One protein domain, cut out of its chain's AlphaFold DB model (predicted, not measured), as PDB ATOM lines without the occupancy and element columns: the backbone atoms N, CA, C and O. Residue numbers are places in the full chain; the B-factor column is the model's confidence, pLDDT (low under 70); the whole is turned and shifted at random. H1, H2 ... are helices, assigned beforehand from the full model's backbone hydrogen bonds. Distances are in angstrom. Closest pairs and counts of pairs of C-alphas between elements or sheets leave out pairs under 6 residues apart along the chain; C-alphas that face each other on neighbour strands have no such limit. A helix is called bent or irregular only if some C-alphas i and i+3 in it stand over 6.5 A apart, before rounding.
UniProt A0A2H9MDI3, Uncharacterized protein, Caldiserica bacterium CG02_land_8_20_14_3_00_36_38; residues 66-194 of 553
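What this domain is: This is residues 66 to 194 of the 553 residues of an uncharacterized protein of Caldiserica bacterium CG02_land_8_20_14_3_00_36_38 (UniProt A0A2H9MDI3). The model is an open V of helices: H2 makes one arm with H1 folded back across it, and H3, H4 and H5a make the other. H5 runs from the end of H4 across H3, and its second arm H5b packs on residues 111 to 119 of H2 at the foot of the V. The printed part has 129 residues, with five named helices in the order H1, H2, H3, H4, H5 and no named strand, and its class is all helix. It is loose, with a radius of gyration of the C-alphas of 18.5 A, and flat, with spans of 47 by 44 by 23 A.

How they stand to each other: H1, residues 67 to 83, has a kink of 25 degrees near residue 74. Its residues 70 to 77 touch residues 100 to 105 of H2, residues 91 to 120, and the closest C-alphas, of Ile 70 and Ile 104, are 6.1 A apart. The two run opposite ways at a steep tilt of 51 degrees. H2 is irregular, with C-alphas 92 and 95 standing 7.9 A apart, and its line is a rough one. H3, residues 127 to 149, is apart from H1 and H2. H4, residues 151 to 162, and H3 only just touch, with 3 pairs of C-alphas within 8 A, and only at the corner, closest at the C-alphas of Ile 146 and Phe 154, 5.7 A. H5, residues 165 to 194, is the hub, touching three other helices. By its hydrogen bonds it was assigned as one helix, but it is bent: C-alphas 175 and 178 are 7.3 A apart, and its arms H5a, residues 165 to 175, and H5b, residues 178 to 194, stand at a steep tilt of 51 degrees. H5a and H4 touch only at the corner, closest at the C-alphas of Phe 162 and Tyr 168, 5.6 A. H5a touches residues 134 to 138 of H3, with the closest C-alphas, of Ile 138 and Leu 172, 6.5 A apart, opposite ways at a steep tilt of 60 degrees. H5b touches H3 between residues 180 to 184 and 130 to 134, closest at the C-alphas of Met 134 and Val 180, 6.3 A. H5b touches H2 with the C-alphas of Leu 114 and Gln 186 closest, 5.0 A, at 72 degrees, only just about perpendicular. Each O i to N i+4 pair is within hydrogen-bond range in H3, H4 and H5a; the counts are 11 of 13 in H1, 24 of 26 in H2 and 10 of 13 in H5b.

Where its parts are: H1 begins at C-alpha 67 (12.961, -9.452, 7.369) and is 24.4 A long. H2 is 43.2 A long and ends at C-alpha 120 (27.243, 9.880, -2.069). H3 is 32.9 A, H4 16.0 A, H5a 15.2 A and H5b 23.8 A long, ending at C-alpha 194 (35.157, 12.529, 14.201).

The domain as a whole: The two C-alphas farthest apart, of Gln 92 and Gly 163, are 49.5 A apart. Residues 90 to 95, of which 91 to 95 belong to H2, stand free. The printed part has no cut and no long link; H3 to H4 and H4 to H5 are tight links. The mean pLDDT of the printed part is 91.2, and residue 95 is under 70.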
ATOM      1  N   LYS A  66      15.252  -6.105   4.573       91.81
ATOM      2  CA  LYS A  66      14.299  -7.209   4.581       91.81
ATOM      3  C   LYS A  66      14.184  -7.843   5.962       91.81
ATOM      4  O   LYS A  66      15.046  -7.692   6.824       91.81
ATOM      5  N   LYS A  67      13.123  -8.621   6.167       89.31
ATOM      6  CA  LYS A  67      12.961  -9.452   7.369       89.31
ATOM      7  C   LYS A  67      13.940 -10.619   7.371       89.31
ATOM      8  O   LYS A  67      14.395 -11.017   8.435       89.31
ATOM      9  N   THR A  68      14.307 -11.115   6.192       89.56
ATOM     10  CA  THR A  68      15.378 -12.105   6.011       89.56
ATOM     11  C   THR A  68      16.749 -11.604   6.489       89.56
ATOM     12  O   THR A  68      17.487 -12.380   7.098       89.56
ATOM     13  N   ASP A  69      17.055 -10.310   6.326       89.06
ATOM     14  CA  ASP A  69      18.297  -9.701   6.835       89.06
ATOM     15  C   ASP A  69      18.318  -9.684   8.376       89.06
ATOM     16  O   ASP A  69      19.327 -10.028   8.993       89.06
ATOM     17  N   ILE A  70      17.176  -9.358   9.004       89.19
ATOM     18  CA  ILE A  70      17.007  -9.423  10.466       89.19
ATOM     19  C   ILE A  70      17.131 -10.866  10.958       89.19
ATOM     20  O   ILE A  70      17.886 -11.127  11.891       89.19
ATOM     21  N   GLN A  71      16.409 -11.805  10.335       89.81
ATOM     22  CA  GLN A  71      16.372 -13.206  10.759       89.81
ATOM     23  C   GLN A  71      17.771 -13.834  10.747       89.81
ATOM     24  O   GLN A  71      18.149 -14.488  11.712       89.81
ATOM     25  N   SER A  72      18.567 -13.550   9.713       85.12
ATOM     26  CA  SER A  72      19.935 -14.069   9.584       85.12
ATOM     27  C   SER A  72      20.850 -13.645  10.744       85.12
ATOM     28  O   SER A  72      21.706 -14.419  11.163       85.12
ATOM     29  N   GLN A  73      20.665 -12.437  11.295       87.75
ATOM     30  CA  GLN A  73      21.380 -12.001  12.504       87.75
ATOM     31  C   GLN A  73      20.719 -12.528  13.787       87.75
ATOM     32  O   GLN A  73      21.409 -12.881  14.743       87.75
ATOM     33  N   LEU A  74      19.388 -12.624  13.816       88.69
ATOM     34  CA  LEU A  74      18.631 -13.133  14.960       88.69
ATOM     35  C   LEU A  74      18.946 -14.603  15.258       88.69
ATOM     36  O   LEU A  74      18.984 -14.981  16.425       88.69
ATOM     37  N   ASP A  75      19.210 -15.416  14.235       89.62
ATOM     38  CA  ASP A  75      19.609 -16.818  14.386       89.62
ATOM     39  C   ASP A  75      20.957 -16.938  15.126       89.62
ATOM     40  O   ASP A  75      21.087 -17.745  16.049       89.62
ATOM     41  N   TYR A  76      21.925 -16.067  14.809       84.62
ATOM     42  CA  TYR A  76      23.200 -15.974  15.533       84.62
ATOM     43  C   TYR A  76      22.997 -15.593  17.008       84.62
ATOM     44  O   TYR A  76      23.519 -16.268  17.899       84.62
ATOM     45  N   TYR A  77      22.192 -14.561  17.292       83.81
ATOM     46  CA  TYR A  77      21.874 -14.196  18.676       83.81
ATOM     47  C   TYR A  77      21.118 -15.313  19.403       83.81
ATOM     48  O   TYR A  77      21.427 -15.605  20.553       83.81
ATOM     49  N   THR A  78      20.181 -15.989  18.742       88.44
ATOM     50  CA  THR A  78      19.444 -17.124  19.315       88.44
ATOM     51  C   THR A  78      20.403 -18.230  19.753       88.44
ATOM     52  O   THR A  78      20.311 -18.697  20.887       88.44
ATOM     53  N   GLN A  79      21.377 -18.591  18.910       86.81
ATOM     54  CA  GLN A  79      22.402 -19.574  19.263       86.81
ATOM     55  C   GLN A  79      23.300 -19.099  20.420       86.81
ATOM     56  O   GLN A  79      23.644 -19.899  21.289       86.81
ATOM     57  N   LEU A  80      23.663 -17.812  20.459       80.94
ATOM     58  CA  LEU A  80      24.460 -17.229  21.543       80.94
ATOM     59  C   LEU A  80      23.717 -17.283  22.889       80.94
ATOM     60  O   LEU A  80      24.263 -17.783  23.868       80.94
ATOM     61  N   TYR A  81      22.466 -16.823  22.941       80.50
ATOM     62  CA  TYR A  81      21.645 -16.854  24.158       80.50
ATOM     63  C   TYR A  81      21.359 -18.292  24.628       80.50
ATOM     64  O   TYR A  81      21.354 -18.556  25.833       80.50
ATOM     65  N   GLN A  82      21.232 -19.248  23.700       86.94
ATOM     66  CA  GLN A  82      21.053 -20.664  24.027       86.94
ATOM     67  C   GLN A  82      22.258 -21.257  24.786       86.94
ATOM     68  O   GLN A  82      22.062 -22.109  25.652       86.94
ATOM     69  N   GLN A  83      23.487 -20.774  24.549       82.06
ATOM     70  CA  GLN A  83      24.676 -21.185  25.324       82.06
ATOM     71  C   GLN A  83      24.601 -20.755  26.798       82.06
ATOM     72  O   GLN A  83      25.178 -21.417  27.659       82.06
ATOM     73  N   PHE A  84      23.848 -19.693  27.098       82.50
ATOM     74  CA  PHE A  84      23.551 -19.227  28.456       82.50
ATOM     75  C   PHE A  84      22.225 -19.789  29.009       82.50
ATOM     76  O   PHE A  84      21.742 -19.329  30.041       82.50
ATOM     77  N   GLY A  85      21.625 -20.781  28.339       86.31
ATOM     78  CA  GLY A  85      20.381 -21.429  28.766       86.31
ATOM     79  C   GLY A  85      19.093 -20.670  28.421       86.31
ATOM     80  O   GLY A  85      18.032 -21.040  28.918       86.31
ATOM     81  N   MET A  86      19.156 -19.636  27.575       82.94
ATOM     82  CA  MET A  86      17.999 -18.837  27.151       82.94
ATOM     83  C   MET A  86      17.656 -19.111  25.679       82.94
ATOM     84  O   MET A  86      18.297 -18.579  24.778       82.94
ATOM     85  N   ASP A  87      16.628 -19.919  25.407       90.25
ATOM     86  CA  ASP A  87      16.119 -20.103  24.037       90.25
ATOM     87  C   ASP A  87      15.141 -18.978  23.676       90.25
ATOM     88  O   ASP A  87      13.989 -18.987  24.103       90.25
ATOM     89  N   LEU A  88      15.575 -18.021  22.854       84.38
ATOM     90  CA  LEU A  88      14.739 -16.894  22.420       84.38
ATOM     91  C   LEU A  88      13.455 -17.316  21.672       84.38
ATOM     92  O   LEU A  88      12.566 -16.485  21.487       84.38
ATOM     93  N   ASN A  89      13.326 -18.572  21.228       89.75
ATOM     94  CA  ASN A  89      12.099 -19.082  20.612       89.75
ATOM     95  C   ASN A  89      11.039 -19.545  21.617       89.75
ATOM     96  O   ASN A  89       9.889 -19.738  21.214       89.75
ATOM     97  N   ASP A  90      11.387 -19.700  22.896       89.06
ATOM     98  CA  ASP A  90      10.409 -19.961  23.948       89.06
ATOM     99  C   ASP A  90       9.496 -18.727  24.125       89.06
ATOM    100  O   ASP A  90       9.998 -17.605  24.279       89.06
ATOM    101  N   PRO A  91       8.155 -18.889  24.131       89.25
ATOM    102  CA  PRO A  91       7.214 -17.805  24.399       89.25
ATOM    103  C   PRO A  91       7.517 -16.968  25.652       89.25
ATOM    104  O   PRO A  91       7.184 -15.783  25.664       89.25
ATOM    105  N   GLN A  92       8.167 -17.529  26.681       83.56
ATOM    106  CA  GLN A  92       8.542 -16.784  27.889       83.56
ATOM    107  C   GLN A  92       9.573 -15.669  27.627       83.56
ATOM    108  O   GLN A  92       9.633 -14.701  28.384       83.56
ATOM    109  N   TYR A  93      10.343 -15.760  26.536       80.75
ATOM    110  CA  TYR A  93      11.337 -14.764  26.120       80.75
ATOM    111  C   TYR A  93      10.890 -13.930  24.909       80.75
ATOM    112  O   TYR A  93      11.707 -13.240  24.295       80.75
ATOM    113  N   ALA A  94       9.596 -13.940  24.560       79.44
ATOM    114  CA  ALA A  94       9.073 -13.229  23.391       79.44
ATOM    115  C   ALA A  94       9.385 -11.716  23.394       79.44
ATOM    116  O   ALA A  94       9.663 -11.144  22.340       79.44
ATOM    117  N   SER A  95       9.394 -11.068  24.566       69.88
ATOM    118  CA  SER A  95       9.815  -9.668  24.729       69.88
ATOM    119  C   SER A  95      11.313  -9.481  24.465       69.88
ATOM    120  O   SER A  95      11.692  -8.605  23.691       69.88
ATOM    121  N   THR A  96      12.168 -10.340  25.027       75.50
ATOM    122  CA  THR A  96      13.619 -10.339  24.779       75.50
ATOM    123  C   THR A  96      13.926 -10.519  23.294       75.50
ATOM    124  O   THR A  96      14.668  -9.722  22.722       75.50
ATOM    125  N   LYS A  97      13.298 -11.503  22.635       84.12
ATOM    126  CA  LYS A  97      13.433 -11.729  21.189       84.12
ATOM    127  C   LYS A  97      13.007 -10.501  20.382       84.12
ATOM    128  O   LYS A  97      13.746 -10.071  19.498       84.12
ATOM    129  N   LYS A  98      11.869  -9.888  20.728       80.62
ATOM    130  CA  LYS A  98      11.377  -8.660  20.084       80.62
ATOM    131  C   LYS A  98      12.372  -7.499  20.213       80.62
ATOM    132  O   LYS A  98      12.589  -6.799  19.225       80.62
ATOM    133  N   ASN A  99      13.001  -7.331  21.378       73.94
ATOM    134  CA  ASN A  99      14.011  -6.295  21.615       73.94
ATOM    135  C   ASN A  99      15.286  -6.538  20.786       73.94
ATOM    136  O   ASN A  99      15.820  -5.600  20.193       73.94
ATOM    137  N   VAL A 100      15.745  -7.793  20.685       78.31
ATOM    138  CA  VAL A 100      16.889  -8.176  19.836       78.31
ATOM    139  C   VAL A 100      16.583  -7.910  18.356       78.31
ATOM    140  O   VAL A 100      17.380  -7.264  17.679       78.31
ATOM    141  N   GLU A 101      15.407  -8.309  17.858       84.75
ATOM    142  CA  GLU A 101      14.946  -7.987  16.495       84.75
ATOM    143  C   GLU A 101      14.923  -6.478  16.210       84.75
ATOM    144  O   GLU A 101      15.297  -6.039  15.118       84.75
ATOM    145  N   ASP A 102      14.447  -5.669  17.165       79.12
ATOM    146  CA  ASP A 102      14.338  -4.226  16.963       79.12
ATOM    147  C   ASP A 102      15.715  -3.548  16.934       79.12
ATOM    148  O   ASP A 102      15.932  -2.708  16.053       79.12
ATOM    149  N   SER A 103      16.637  -3.994  17.798       78.06
ATOM    150  CA  SER A 103      18.050  -3.587  17.840       78.06
ATOM    151  C   SER A 103      18.802  -3.948  16.553       78.06
ATOM    152  O   SER A 103      19.469  -3.094  15.966       78.06
ATOM    153  N   ILE A 104      18.618  -5.172  16.039       86.44
ATOM    154  CA  ILE A 104      19.155  -5.599  14.737       86.44
ATOM    155  C   ILE A 104      18.668  -4.665  13.622       86.44
ATOM    156  O   ILE A 104      19.475  -4.183  12.825       86.44
ATOM    157  N   LEU A 105      17.365  -4.353  13.571       87.69
ATOM    158  CA  LEU A 105      16.842  -3.447  12.546       87.69
ATOM    159  C   LEU A 105      17.388  -2.018  12.699       87.69
ATOM    160  O   LEU A 105      17.712  -1.398  11.690       87.69
ATOM    161  N   ASP A 106      17.536  -1.485  13.916       83.88
ATOM    162  CA  ASP A 106      18.129  -0.151  14.105       83.88
ATOM    163  C   ASP A 106      19.615  -0.113  13.707       83.88
ATOM    164  O   ASP A 106      20.058   0.870  13.106       83.88
ATOM    165  N   SER A 107      20.360  -1.197  13.953       85.88
ATOM    166  CA  SER A 107      21.739  -1.367  13.479       85.88
ATOM    167  C   SER A 107      21.812  -1.367  11.948       85.88
ATOM    168  O   SER A 107      22.521  -0.544  11.367       85.88
ATOM    169  N   LEU A 108      20.995  -2.196  11.281       91.12
ATOM    170  CA  LEU A 108      20.909  -2.266   9.815       91.12
ATOM    171  C   LEU A 108      20.488  -0.923   9.188       91.12
ATOM    172  O   LEU A 108      21.021  -0.529   8.149       91.12
ATOM    173  N   VAL A 109      19.568  -0.184   9.824       91.69
ATOM    174  CA  VAL A 109      19.183   1.175   9.401       91.69
ATOM    175  C   VAL A 109      20.360   2.144   9.542       91.69
ATOM    176  O   VAL A 109      20.637   2.887   8.602       91.69
ATOM    177  N   SER A 110      21.065   2.144  10.678       90.19
ATOM    178  CA  SER A 110      22.228   3.018  10.906       90.19
ATOM    179  C   SER A 110      23.356   2.738   9.909       90.19
ATOM    180  O   SER A 110      23.875   3.666   9.289       90.19
ATOM    181  N   GLU A 111      23.689   1.466   9.697       93.50
ATOM    182  CA  GLU A 111      24.683   1.022   8.720       93.50
ATOM    183  C   GLU A 111      24.308   1.474   7.301       93.50
ATOM    184  O   GLU A 111      25.103   2.132   6.632       93.50
ATOM    185  N   SER A 112      23.071   1.208   6.866       94.94
ATOM    186  CA  SER A 112      22.568   1.601   5.545       94.94
ATOM    187  C   SER A 112      22.644   3.114   5.299       94.94
ATOM    188  O   SER A 112      23.027   3.544   4.210       94.94
ATOM    189  N   LEU A 113      22.327   3.936   6.304       95.19
ATOM    190  CA  LEU A 113      22.424   5.397   6.215       95.19
ATOM    191  C   LEU A 113      23.873   5.876   6.078       95.19
ATOM    192  O   LEU A 113      24.166   6.725   5.236       95.19
ATOM    193  N   LEU A 114      24.779   5.329   6.892       96.19
ATOM    194  CA  LEU A 114      26.194   5.704   6.897       96.19
ATOM    195  C   LEU A 114      26.902   5.252   5.608       96.19
ATOM    196  O   LEU A 114      27.680   6.016   5.037       96.19
ATOM    197  N   VAL A 115      26.573   4.065   5.086       97.06
ATOM    198  CA  VAL A 115      27.073   3.568   3.792       97.06
ATOM    199  C   VAL A 115      26.551   4.413   2.625       97.06
ATOM    200  O   VAL A 115      27.327   4.746   1.729       97.06
ATOM    201  N   GLN A 116      25.265   4.790   2.626       96.69
ATOM    202  CA  GLN A 116      24.708   5.691   1.607       96.69
ATOM    203  C   GLN A 116      25.405   7.058   1.638       96.69
ATOM    204  O   GLN A 116      25.868   7.516   0.593       96.69
ATOM    205  N   TYR A 117      25.585   7.649   2.824       96.94
ATOM    206  CA  TYR A 117      26.333   8.897   2.994       96.94
ATOM    207  C   TYR A 117      27.760   8.801   2.450       96.94
ATOM    208  O   TYR A 117      28.150   9.621   1.621       96.94
ATOM    209  N   ALA A 118      28.518   7.774   2.851       97.69
ATOM    210  CA  ALA A 118      29.900   7.600   2.418       97.69
ATOM    211  C   ALA A 118      30.029   7.507   0.893       97.69
ATOM    212  O   ALA A 118      30.920   8.120   0.303       97.69
ATOM    213  N   LYS A 119      29.116   6.773   0.244       95.94
ATOM    214  CA  LYS A 119      29.100   6.609  -1.213       95.94
ATOM    215  C   LYS A 119      28.695   7.895  -1.934       95.94
ATOM    216  O   LYS A 119      29.356   8.267  -2.898       95.94
ATOM    217  N   GLU A 120      27.673   8.609  -1.462       96.12
ATOM    218  CA  GLU A 120      27.243   9.880  -2.069       96.12
ATOM    219  C   GLU A 120      28.279  11.002  -1.894       96.12
ATOM    220  O   GLU A 120      28.468  11.817  -2.798       96.12
ATOM    221  N   HIS A 121      29.021  11.000  -0.783       96.44
ATOM    222  CA  HIS A 121      30.122  11.930  -0.518       96.44
ATOM    223  C   HIS A 121      31.476  11.483  -1.108       96.44
ATOM    224  O   HIS A 121      32.468  12.197  -0.972       96.44
ATOM    225  N   ASN A 122      31.525  10.354  -1.831       96.75
ATOM    226  CA  ASN A 122      32.736   9.789  -2.449       96.75
ATOM    227  C   ASN A 122      33.884   9.544  -1.445       96.75
ATOM    228  O   ASN A 122      35.065   9.721  -1.766       96.75
ATOM    229  N   LEU A 123      33.541   9.143  -0.219       97.00
ATOM    230  CA  LEU A 123      34.515   8.819   0.818       97.00
ATOM    231  C   LEU A 123      35.275   7.543   0.453       97.00
ATOM    232  O   LEU A 123      34.708   6.570  -0.047       97.00
ATOM    233  N   LYS A 124      36.583   7.551   0.709       95.88
ATOM    234  CA  LYS A 124      37.466   6.420   0.417       95.88
ATOM    235  C   LYS A 124      37.512   5.473   1.609       95.88
ATOM    236  O   LYS A 124      37.781   5.918   2.720       95.88
ATOM    237  N   ILE A 125      37.319   4.182   1.351       95.94
ATOM    238  CA  ILE A 125      37.663   3.128   2.309       95.94
ATOM    239  C   ILE A 125      39.184   2.976   2.404       95.94
ATOM    240  O   ILE A 125      39.899   3.180   1.416       95.94
ATOM    241  N   ASP A 126      39.664   2.588   3.583       95.06
ATOM    242  CA  ASP A 126      41.046   2.161   3.785       95.06
ATOM    243  C   ASP A 126      41.289   0.850   3.014       95.06
ATOM    244  O   ASP A 126      40.634  -0.164   3.259       95.06
ATOM    245  N   GLN A 127      42.196   0.897   2.036       96.56
ATOM    246  CA  GLN A 127      42.493  -0.234   1.154       96.56
ATOM    247  C   GLN A 127      43.372  -1.291   1.828       96.56
ATOM    248  O   GLN A 127      43.222  -2.476   1.538       96.56
ATOM    249  N   ASP A 128      44.248  -0.892   2.749       96.94
ATOM    250  CA  ASP A 128      45.108  -1.831   3.468       96.94
ATOM    251  C   ASP A 128      44.262  -2.614   4.482       96.94
ATOM    252  O   ASP A 128      44.349  -3.843   4.558       96.94
ATOM    253  N   GLN A 129      43.347  -1.926   5.175       95.56
ATOM    254  CA  GLN A 129      42.362  -2.566   6.049       95.56
ATOM    255  C   GLN A 129      41.346  -3.415   5.263       95.56
ATOM    256  O   GLN A 129      40.972  -4.485   5.738       95.56
ATOM    257  N   TYR A 130      40.923  -2.992   4.062       97.00
ATOM    258  CA  TYR A 130      40.071  -3.801   3.176       97.00
ATOM    259  C   TYR A 130      40.734  -5.129   2.804       97.00
ATOM    260  O   TYR A 130      40.148  -6.187   3.034       97.00
ATOM    261  N   ASN A 131      41.966  -5.085   2.286       96.94
ATOM    262  CA  ASN A 131      42.700  -6.284   1.883       96.94
ATOM    263  C   ASN A 131      42.924  -7.222   3.078       96.94
ATOM    264  O   ASN A 131      42.632  -8.413   2.987       96.94
ATOM    265  N   LYS A 132      43.338  -6.672   4.228       97.31
ATOM    266  CA  LYS A 132      43.511  -7.436   5.467       97.31
ATOM    267  C   LYS A 132      42.214  -8.119   5.920       97.31
ATOM    268  O   LYS A 132      42.216  -9.323   6.154       97.31
ATOM    269  N   ASN A 133      41.111  -7.373   6.016       95.12
ATOM    270  CA  ASN A 133      39.812  -7.918   6.420       95.12
ATOM    271  C   ASN A 133      39.331  -9.010   5.450       95.12
ATOM    272  O   ASN A 133      38.755 -10.007   5.879       95.12
ATOM    273  N   MET A 134      39.559  -8.824   4.146       96.88
ATOM    274  CA  MET A 134      39.205  -9.800   3.119       96.88
ATOM    275  C   MET A 134      39.992 -11.104   3.287       96.88
ATOM    276  O   MET A 134      39.392 -12.178   3.356       96.88
ATOM    277  N   ASP A 135      41.317 -11.018   3.418       96.38
ATOM    278  CA  ASP A 135      42.180 -12.187   3.606       96.38
ATOM    279  C   ASP A 135      41.871 -12.922   4.924       96.38
ATOM    280  O   ASP A 135      41.830 -14.155   4.944       96.38
ATOM    281  N   GLU A 136      41.580 -12.196   6.010       96.56
ATOM    282  CA  GLU A 136      41.166 -12.773   7.298       96.56
ATOM    283  C   GLU A 136      39.826 -13.529   7.198       96.56
ATOM    284  O   GLU A 136      39.719 -14.652   7.698       96.56
ATOM    285  N   GLN A 137      38.824 -12.974   6.504       91.44
ATOM    286  CA  GLN A 137      37.528 -13.637   6.288       91.44
ATOM    287  C   GLN A 137      37.653 -14.877   5.388       91.44
ATOM    288  O   GLN A 137      37.108 -15.936   5.706       91.44
ATOM    289  N   ILE A 138      38.415 -14.783   4.292       95.44
ATOM    290  CA  ILE A 138      38.693 -15.916   3.394       95.44
ATOM    291  C   ILE A 138      39.407 -17.038   4.150       95.44
ATOM    292  O   ILE A 138      39.007 -18.200   4.056       95.44
ATOM    293  N   LYS A 139      40.435 -16.693   4.936       96.88
ATOM    294  CA  LYS A 139      41.164 -17.646   5.776       96.88
ATOM    295  C   LYS A 139      40.237 -18.314   6.792       96.88
ATOM    296  O   LYS A 139      40.271 -19.531   6.905       96.88
ATOM    297  N   SER A 140      39.381 -17.550   7.472       92.88
ATOM    298  CA  SER A 140      38.404 -18.075   8.440       92.88
ATOM    299  C   SER A 140      37.466 -19.121   7.819       92.88
ATOM    300  O   SER A 140      37.267 -20.197   8.385       92.88
ATOM    301  N   ILE A 141      36.943 -18.857   6.615       89.81
ATOM    302  CA  ILE A 141      36.072 -19.798   5.888       89.81
ATOM    303  C   ILE A 141      36.827 -21.070   5.478       89.81
ATOM    304  O   ILE A 141      36.289 -22.168   5.623       89.81
ATOM    305  N   ILE A 142      38.064 -20.936   4.991       93.38
ATOM    306  CA  ILE A 142      38.911 -22.074   4.602       93.38
ATOM    307  C   ILE A 142      39.277 -22.923   5.825       93.38
ATOM    308  O   ILE A 142      39.046 -24.130   5.810       93.38
ATOM    309  N   ASP A 143      39.777 -22.305   6.897       95.56
ATOM    310  CA  ASP A 143      40.154 -22.988   8.139       95.56
ATOM    311  C   ASP A 143      38.958 -23.740   8.736       95.56
ATOM    312  O   ASP A 143      39.083 -24.907   9.106       95.56
ATOM    313  N   LYS A 144      37.775 -23.108   8.767       88.19
ATOM    314  CA  LYS A 144      36.534 -23.748   9.215       88.19
ATOM    315  C   LYS A 144      36.130 -24.914   8.312       88.19
ATOM    316  O   LYS A 144      35.769 -25.975   8.811       88.19
ATOM    317  N   GLY A 145      36.214 -24.749   6.993       86.31
ATOM    318  CA  GLY A 145      35.926 -25.816   6.034       86.31
ATOM    319  C   GLY A 145      36.840 -27.034   6.207       86.31
ATOM    320  O   GLY A 145      36.358 -28.168   6.192       86.31
ATOM    321  N   ILE A 146      38.131 -26.797   6.454       93.75
ATOM    322  CA  ILE A 146      39.133 -27.820   6.778       93.75
ATOM    323  C   ILE A 146      38.850 -28.464   8.142       93.75
ATOM    324  O   ILE A 146      38.935 -29.684   8.263       93.75
ATOM    325  N   GLN A 147      38.487 -27.681   9.161       92.69
ATOM    326  CA  GLN A 147      38.151 -28.183  10.496       92.69
ATOM    327  C   GLN A 147      36.908 -29.086  10.475       92.69
ATOM    328  O   GLN A 147      36.913 -30.146  11.100       92.69
ATOM    329  N   ASP A 148      35.863 -28.680   9.752       85.94
ATOM    330  CA  ASP A 148      34.572 -29.374   9.726       85.94
ATOM    331  C   ASP A 148      34.602 -30.651   8.847       85.94
ATOM    332  O   ASP A 148      33.815 -31.567   9.085       85.94
ATOM    333  N   ASN A 149      35.494 -30.741   7.843       86.38
ATOM    334  CA  ASN A 149      35.490 -31.823   6.832       86.38
ATOM    335  C   ASN A 149      36.820 -32.592   6.680       86.38
ATOM    336  O   ASN A 149      36.854 -33.637   6.027       86.38
ATOM    337  N   GLY A 150      37.918 -32.095   7.252       92.88
ATOM    338  CA  GLY A 150      39.281 -32.548   6.973       92.88
ATOM    339  C   GLY A 150      39.890 -31.885   5.728       92.88
ATOM    340  O   GLY A 150      39.199 -31.584   4.757       92.88
ATOM    341  N   GLU A 151      41.212 -31.688   5.741       94.00
ATOM    342  CA  GLU A 151      41.936 -30.910   4.721       94.00
ATOM    343  C   GLU A 151      41.795 -31.469   3.297       94.00
ATOM    344  O   GLU A 151      41.415 -30.739   2.386       94.00
ATOM    345  N   GLN A 152      42.066 -32.763   3.095       95.75
ATOM    346  CA  GLN A 152      41.966 -33.378   1.764       95.75
ATOM    347  C   GLN A 152      40.521 -33.411   1.229       95.75
ATOM    348  O   GLN A 152      40.309 -32.883   0.140       95.75
ATOM    349  N   PRO A 153      39.502 -33.899   1.975       94.50
ATOM    350  CA  PRO A 153      38.110 -33.844   1.518       94.50
ATOM    351  C   PRO A 153      37.619 -32.428   1.186       94.50
ATOM    352  O   PRO A 153      36.880 -32.244   0.218       94.50
ATOM    353  N   PHE A 154      38.045 -31.419   1.955       93.69
ATOM    354  CA  PHE A 154      37.735 -30.021   1.666       93.69
ATOM    355  C   PHE A 154      38.398 -29.540   0.368       93.69
ATOM    356  O   PHE A 154      37.723 -28.974  -0.494       93.69
ATOM    357  N   ASN A 155      39.696 -29.804   0.190       93.75
ATOM    358  CA  ASN A 155      40.434 -29.433  -1.017       93.75
ATOM    359  C   ASN A 155      39.879 -30.131  -2.271       93.75
ATOM    360  O   ASN A 155      39.724 -29.482  -3.306       93.75
ATOM    361  N   ASP A 156      39.513 -31.410  -2.180       93.69
ATOM    362  CA  ASP A 156      38.869 -32.158  -3.266       93.69
ATOM    363  C   ASP A 156      37.505 -31.560  -3.639       93.69
ATOM    364  O   ASP A 156      37.223 -31.356  -4.822       93.69
ATOM    365  N   LEU A 157      36.674 -31.205  -2.650       92.12
ATOM    366  CA  LEU A 157      35.386 -30.537  -2.875       92.12
ATOM    367  C   LEU A 157      35.561 -29.162  -3.541       92.12
ATOM    368  O   LEU A 157      34.824 -28.818  -4.469       92.12
ATOM    369  N   VAL A 158      36.543 -28.381  -3.082       92.81
ATOM    370  CA  VAL A 158      36.889 -27.072  -3.647       92.81
ATOM    371  C   VAL A 158      37.353 -27.214  -5.098       92.81
ATOM    372  O   VAL A 158      36.813 -26.542  -5.977       92.81
ATOM    373  N   ASN A 159      38.272 -28.137  -5.380       94.31
ATOM    374  CA  ASN A 159      38.753 -28.407  -6.735       94.31
ATOM    375  C   ASN A 159      37.629 -28.929  -7.649       94.31
ATOM    376  O   ASN A 159      37.527 -28.502  -8.795       94.31
ATOM    377  N   ALA A 160      36.735 -29.788  -7.150       93.00
ATOM    378  CA  ALA A 160      35.611 -30.313  -7.927       93.00
ATOM    379  C   ALA A 160      34.557 -29.245  -8.274       93.00
ATOM    380  O   ALA A 160      33.947 -29.314  -9.342       93.00
ATOM    381  N   ARG A 161      34.325 -28.262  -7.390       94.12
ATOM    382  CA  ARG A 161      33.297 -27.221  -7.577       94.12
ATOM    383  C   ARG A 161      33.813 -25.950  -8.255       94.12
ATOM    384  O   ARG A 161      33.062 -25.334  -9.008       94.12
ATOM    385  N   PHE A 162      35.053 -25.552  -7.980       92.31
ATOM    386  CA  PHE A 162      35.642 -24.279  -8.423       92.31
ATOM    387  C   PHE A 162      36.886 -24.456  -9.310       92.31
ATOM    388  O   PHE A 162      37.406 -23.479  -9.836       92.31
ATOM    389  N   GLY A 163      37.378 -25.683  -9.503       95.94
ATOM    390  CA  GLY A 163      38.554 -25.997 -10.324       95.94
ATOM    391  C   GLY A 163      39.896 -25.819  -9.607       95.94
ATOM    392  O   GLY A 163      40.831 -26.568  -9.883       95.94
ATOM    393  N   SER A 164      40.002 -24.867  -8.677       97.25
ATOM    394  CA  SER A 164      41.187 -24.675  -7.833       97.25
ATOM    395  C   SER A 164      40.867 -23.929  -6.535       97.25
ATOM    396  O   SER A 164      39.855 -23.231  -6.428       97.25
ATOM    397  N   MET A 165      41.779 -24.016  -5.563       95.50
ATOM    398  CA  MET A 165      41.726 -23.212  -4.336       95.50
ATOM    399  C   MET A 165      41.749 -21.703  -4.620       95.50
ATOM    400  O   MET A 165      41.043 -20.947  -3.960       95.50
ATOM    401  N   ASP A 166      42.518 -21.243  -5.610       97.62
ATOM    402  CA  ASP A 166      42.599 -19.810  -5.917       97.62
ATOM    403  C   ASP A 166      41.322 -19.298  -6.602       97.62
ATOM    404  O   ASP A 166      40.819 -18.245  -6.223       97.62
ATOM    405  N   ALA A 167      40.708 -20.089  -7.490       96.50
ATOM    406  CA  ALA A 167      39.390 -19.774  -8.047       96.50
ATOM    407  C   ALA A 167      38.294 -19.737  -6.965       96.50
ATOM    408  O   ALA A 167      37.376 -18.918  -7.035       96.50
ATOM    409  N   TYR A 168      38.400 -20.578  -5.929       95.56
ATOM    410  CA  TYR A 168      37.511 -20.506  -4.770       95.56
ATOM    411  C   TYR A 168      37.761 -19.263  -3.907       95.56
ATOM    412  O   TYR A 168      36.797 -18.616  -3.506       95.56
ATOM    413  N   LYS A 169      39.020 -18.865  -3.670       96.69
ATOM    414  CA  LYS A 169      39.332 -17.590  -3.002       96.69
ATOM    415  C   LYS A 169      38.792 -16.397  -3.784       96.69
ATOM    416  O   LYS A 169      38.260 -15.484  -3.168       96.69
ATOM    417  N   ASP A 170      38.897 -16.393  -5.110       97.00
ATOM    418  CA  ASP A 170      38.375 -15.305  -5.944       97.00
ATOM    419  C   ASP A 170      36.837 -15.252  -5.926       97.00
ATOM    420  O   ASP A 170      36.269 -14.173  -5.761       97.00
ATOM    421  N   TYR A 171      36.162 -16.408  -5.951       94.06
ATOM    422  CA  TYR A 171      34.723 -16.497  -5.672       94.06
ATOM    423  C   TYR A 171      34.367 -15.960  -4.272       94.06
ATOM    424  O   TYR A 171      33.404 -15.208  -4.122       94.06
ATOM    425  N   LEU A 172      35.150 -16.304  -3.242       91.56
ATOM    426  CA  LEU A 172      34.944 -15.771  -1.896       91.56
ATOM    427  C   LEU A 172      35.158 -14.253  -1.846       91.56
ATOM    428  O   LEU A 172      34.363 -13.591  -1.193       91.56
ATOM    429  N   LYS A 173      36.143 -13.681  -2.554       96.31
ATOM    430  CA  LYS A 173      36.326 -12.219  -2.635       96.31
ATOM    431  C   LYS A 173      35.074 -11.529  -3.166       96.31
ATOM    432  O   LYS A 173      34.616 -10.575  -2.548       96.31
ATOM    433  N   GLU A 174      34.501 -12.028  -4.262       93.69
ATOM    434  CA  GLU A 174      33.278 -11.471  -4.859       93.69
ATOM    435  C   GLU A 174      32.083 -11.549  -3.890       93.69
ATOM    436  O   GLU A 174      31.375 -10.564  -3.684       93.69
ATOM    437  N   VAL A 175      31.890 -12.698  -3.232       89.81
ATOM    438  CA  VAL A 175      30.797 -12.906  -2.263       89.81
ATOM    439  C   VAL A 175      30.980 -12.075  -0.988       89.81
ATOM    440  O   VAL A 175      30.002 -11.557  -0.445       89.81
ATOM    441  N   LEU A 176      32.213 -11.936  -0.498       90.94
ATOM    442  CA  LEU A 176      32.538 -11.240   0.750       90.94
ATOM    443  C   LEU A 176      32.695  -9.727   0.579       90.94
ATOM    444  O   LEU A 176      32.579  -9.008   1.570       90.94
ATOM    445  N   GLN A 177      32.915  -9.225  -0.641       94.38
ATOM    446  CA  GLN A 177      33.123  -7.801  -0.925       94.38
ATOM    447  C   GLN A 177      32.125  -6.877  -0.199       94.38
ATOM    448  O   GLN A 177      32.591  -5.999   0.530       94.38
ATOM    449  N   PRO A 178      30.788  -7.056  -0.275       90.75
ATOM    450  CA  PRO A 178      29.858  -6.187   0.450       90.75
ATOM    451  C   PRO A 178      29.993  -6.278   1.980       90.75
ATOM    452  O   PRO A 178      29.799  -5.270   2.657       90.75
ATOM    453  N   TYR A 179      30.350  -7.442   2.528       88.38
ATOM    454  CA  TYR A 179      30.533  -7.649   3.970       88.38
ATOM    455  C   TYR A 179      31.822  -7.003   4.499       88.38
ATOM    456  O   TYR A 179      31.873  -6.611   5.661       88.38
ATOM    457  N   VAL A 180      32.846  -6.856   3.651       93.44
ATOM    458  CA  VAL A 180      34.105  -6.172   3.992       93.44
ATOM    459  C   VAL A 180      34.023  -4.666   3.718       93.44
ATOM    460  O   VAL A 180      34.481  -3.864   4.529       93.44
ATOM    461  N   GLU A 181      33.409  -4.252   2.606       95.25
ATOM    462  CA  GLU A 181      33.279  -2.840   2.231       95.25
ATOM    463  C   GLU A 181      32.341  -2.051   3.149       95.25
ATOM    464  O   GLU A 181      32.654  -0.915   3.509       95.25
ATOM    465  N   ARG A 182      31.161  -2.592   3.491       94.50
ATOM    466  CA  ARG A 182      30.114  -1.818   4.185       94.50
ATOM    467  C   ARG A 182      30.561  -1.304   5.564       94.50
ATOM    468  O   ARG A 182      30.378  -0.106   5.793       94.50
ATOM    469  N   PRO A 183      31.231  -2.095   6.428       94.75
ATOM    470  CA  PRO A 183      31.817  -1.581   7.668       94.75
ATOM    471  C   PRO A 183      32.868  -0.487   7.440       94.75
ATOM    472  O   PRO A 183      32.932   0.471   8.206       94.75
ATOM    473  N   LEU A 184      33.664  -0.568   6.367       96.50
ATOM    474  CA  LEU A 184      34.679   0.446   6.058       96.50
ATOM    475  C   LEU A 184      34.067   1.747   5.524       96.50
ATOM    476  O   LEU A 184      34.534   2.826   5.877       96.50
ATOM    477  N   TYR A 185      32.992   1.676   4.731       97.69
ATOM    478  CA  TYR A 185      32.210   2.860   4.359       97.69
ATOM    479  C   TYR A 185      31.515   3.482   5.579       97.69
ATOM    480  O   TYR A 185      31.522   4.703   5.725       97.69
ATOM    481  N   GLN A 186      30.963   2.659   6.479       95.56
ATOM    482  CA  GLN A 186      30.394   3.124   7.745       95.56
ATOM    483  C   GLN A 186      31.448   3.859   8.587       95.56
ATOM    484  O   GLN A 186      31.186   4.966   9.058       95.56
ATOM    485  N   GLN A 187      32.644   3.281   8.729       95.31
ATOM    486  CA  GLN A 187      33.751   3.900   9.452       95.31
ATOM    487  C   GLN A 187      34.204   5.202   8.778       95.31
ATOM    488  O   GLN A 187      34.303   6.217   9.456       95.31
ATOM    489  N   ALA A 188      34.370   5.227   7.452       97.31
ATOM    490  CA  ALA A 188      34.773   6.431   6.721       97.31
ATOM    491  C   ALA A 188      33.778   7.599   6.889       97.31
ATOM    492  O   ALA A 188      34.200   8.747   7.047       97.31
ATOM    493  N   ALA A 189      32.467   7.317   6.907       97.12
ATOM    494  CA  ALA A 189      31.433   8.314   7.205       97.12
ATOM    495  C   ALA A 189      31.554   8.877   8.627       97.12
ATOM    496  O   ALA A 189      31.381  10.080   8.832       97.12
ATOM    497  N   LEU A 190      31.857   8.022   9.607       95.19
ATOM    498  CA  LEU A 190      32.044   8.426  11.000       95.19
ATOM    499  C   LEU A 190      33.359   9.192  11.200       95.19
ATOM    500  O   LEU A 190      33.344  10.242  11.835       95.19
ATOM    501  N   ASP A 191      34.460   8.757  10.585       95.25
ATOM    502  CA  ASP A 191      35.768   9.422  10.632       95.25
ATOM    503  C   ASP A 191      35.727  10.846  10.066       95.25
ATOM    504  O   ASP A 191      36.456  11.727  10.529       95.25
ATOM    505  N   GLU A 192      34.877  11.113   9.067       94.69
ATOM    506  CA  GLU A 192      34.630  12.478   8.599       94.69
ATOM    507  C   GLU A 192      34.039  13.364   9.706       94.69
ATOM    508  O   GLU A 192      34.521  14.480   9.907       94.69
ATOM    509  N   GLN A 193      33.076  12.852  10.480       92.56
ATOM    510  CA  GLN A 193      32.497  13.583  11.611       92.56
ATOM    511  C   GLN A 193      33.465  13.659  12.803       92.56
ATOM    512  O   GLN A 193      33.556  14.688  13.475       92.56
ATOM    513  N   TYR A 194      34.240  12.603  13.062       93.25
ATOM    514  CA  TYR A 194      35.157  12.529  14.201       93.25
ATOM    515  C   TYR A 194      36.345  13.495  14.090       93.25
ATOM    516  O   TYR A 194      36.847  13.944  15.117       93.25
TER     517      TYR A 194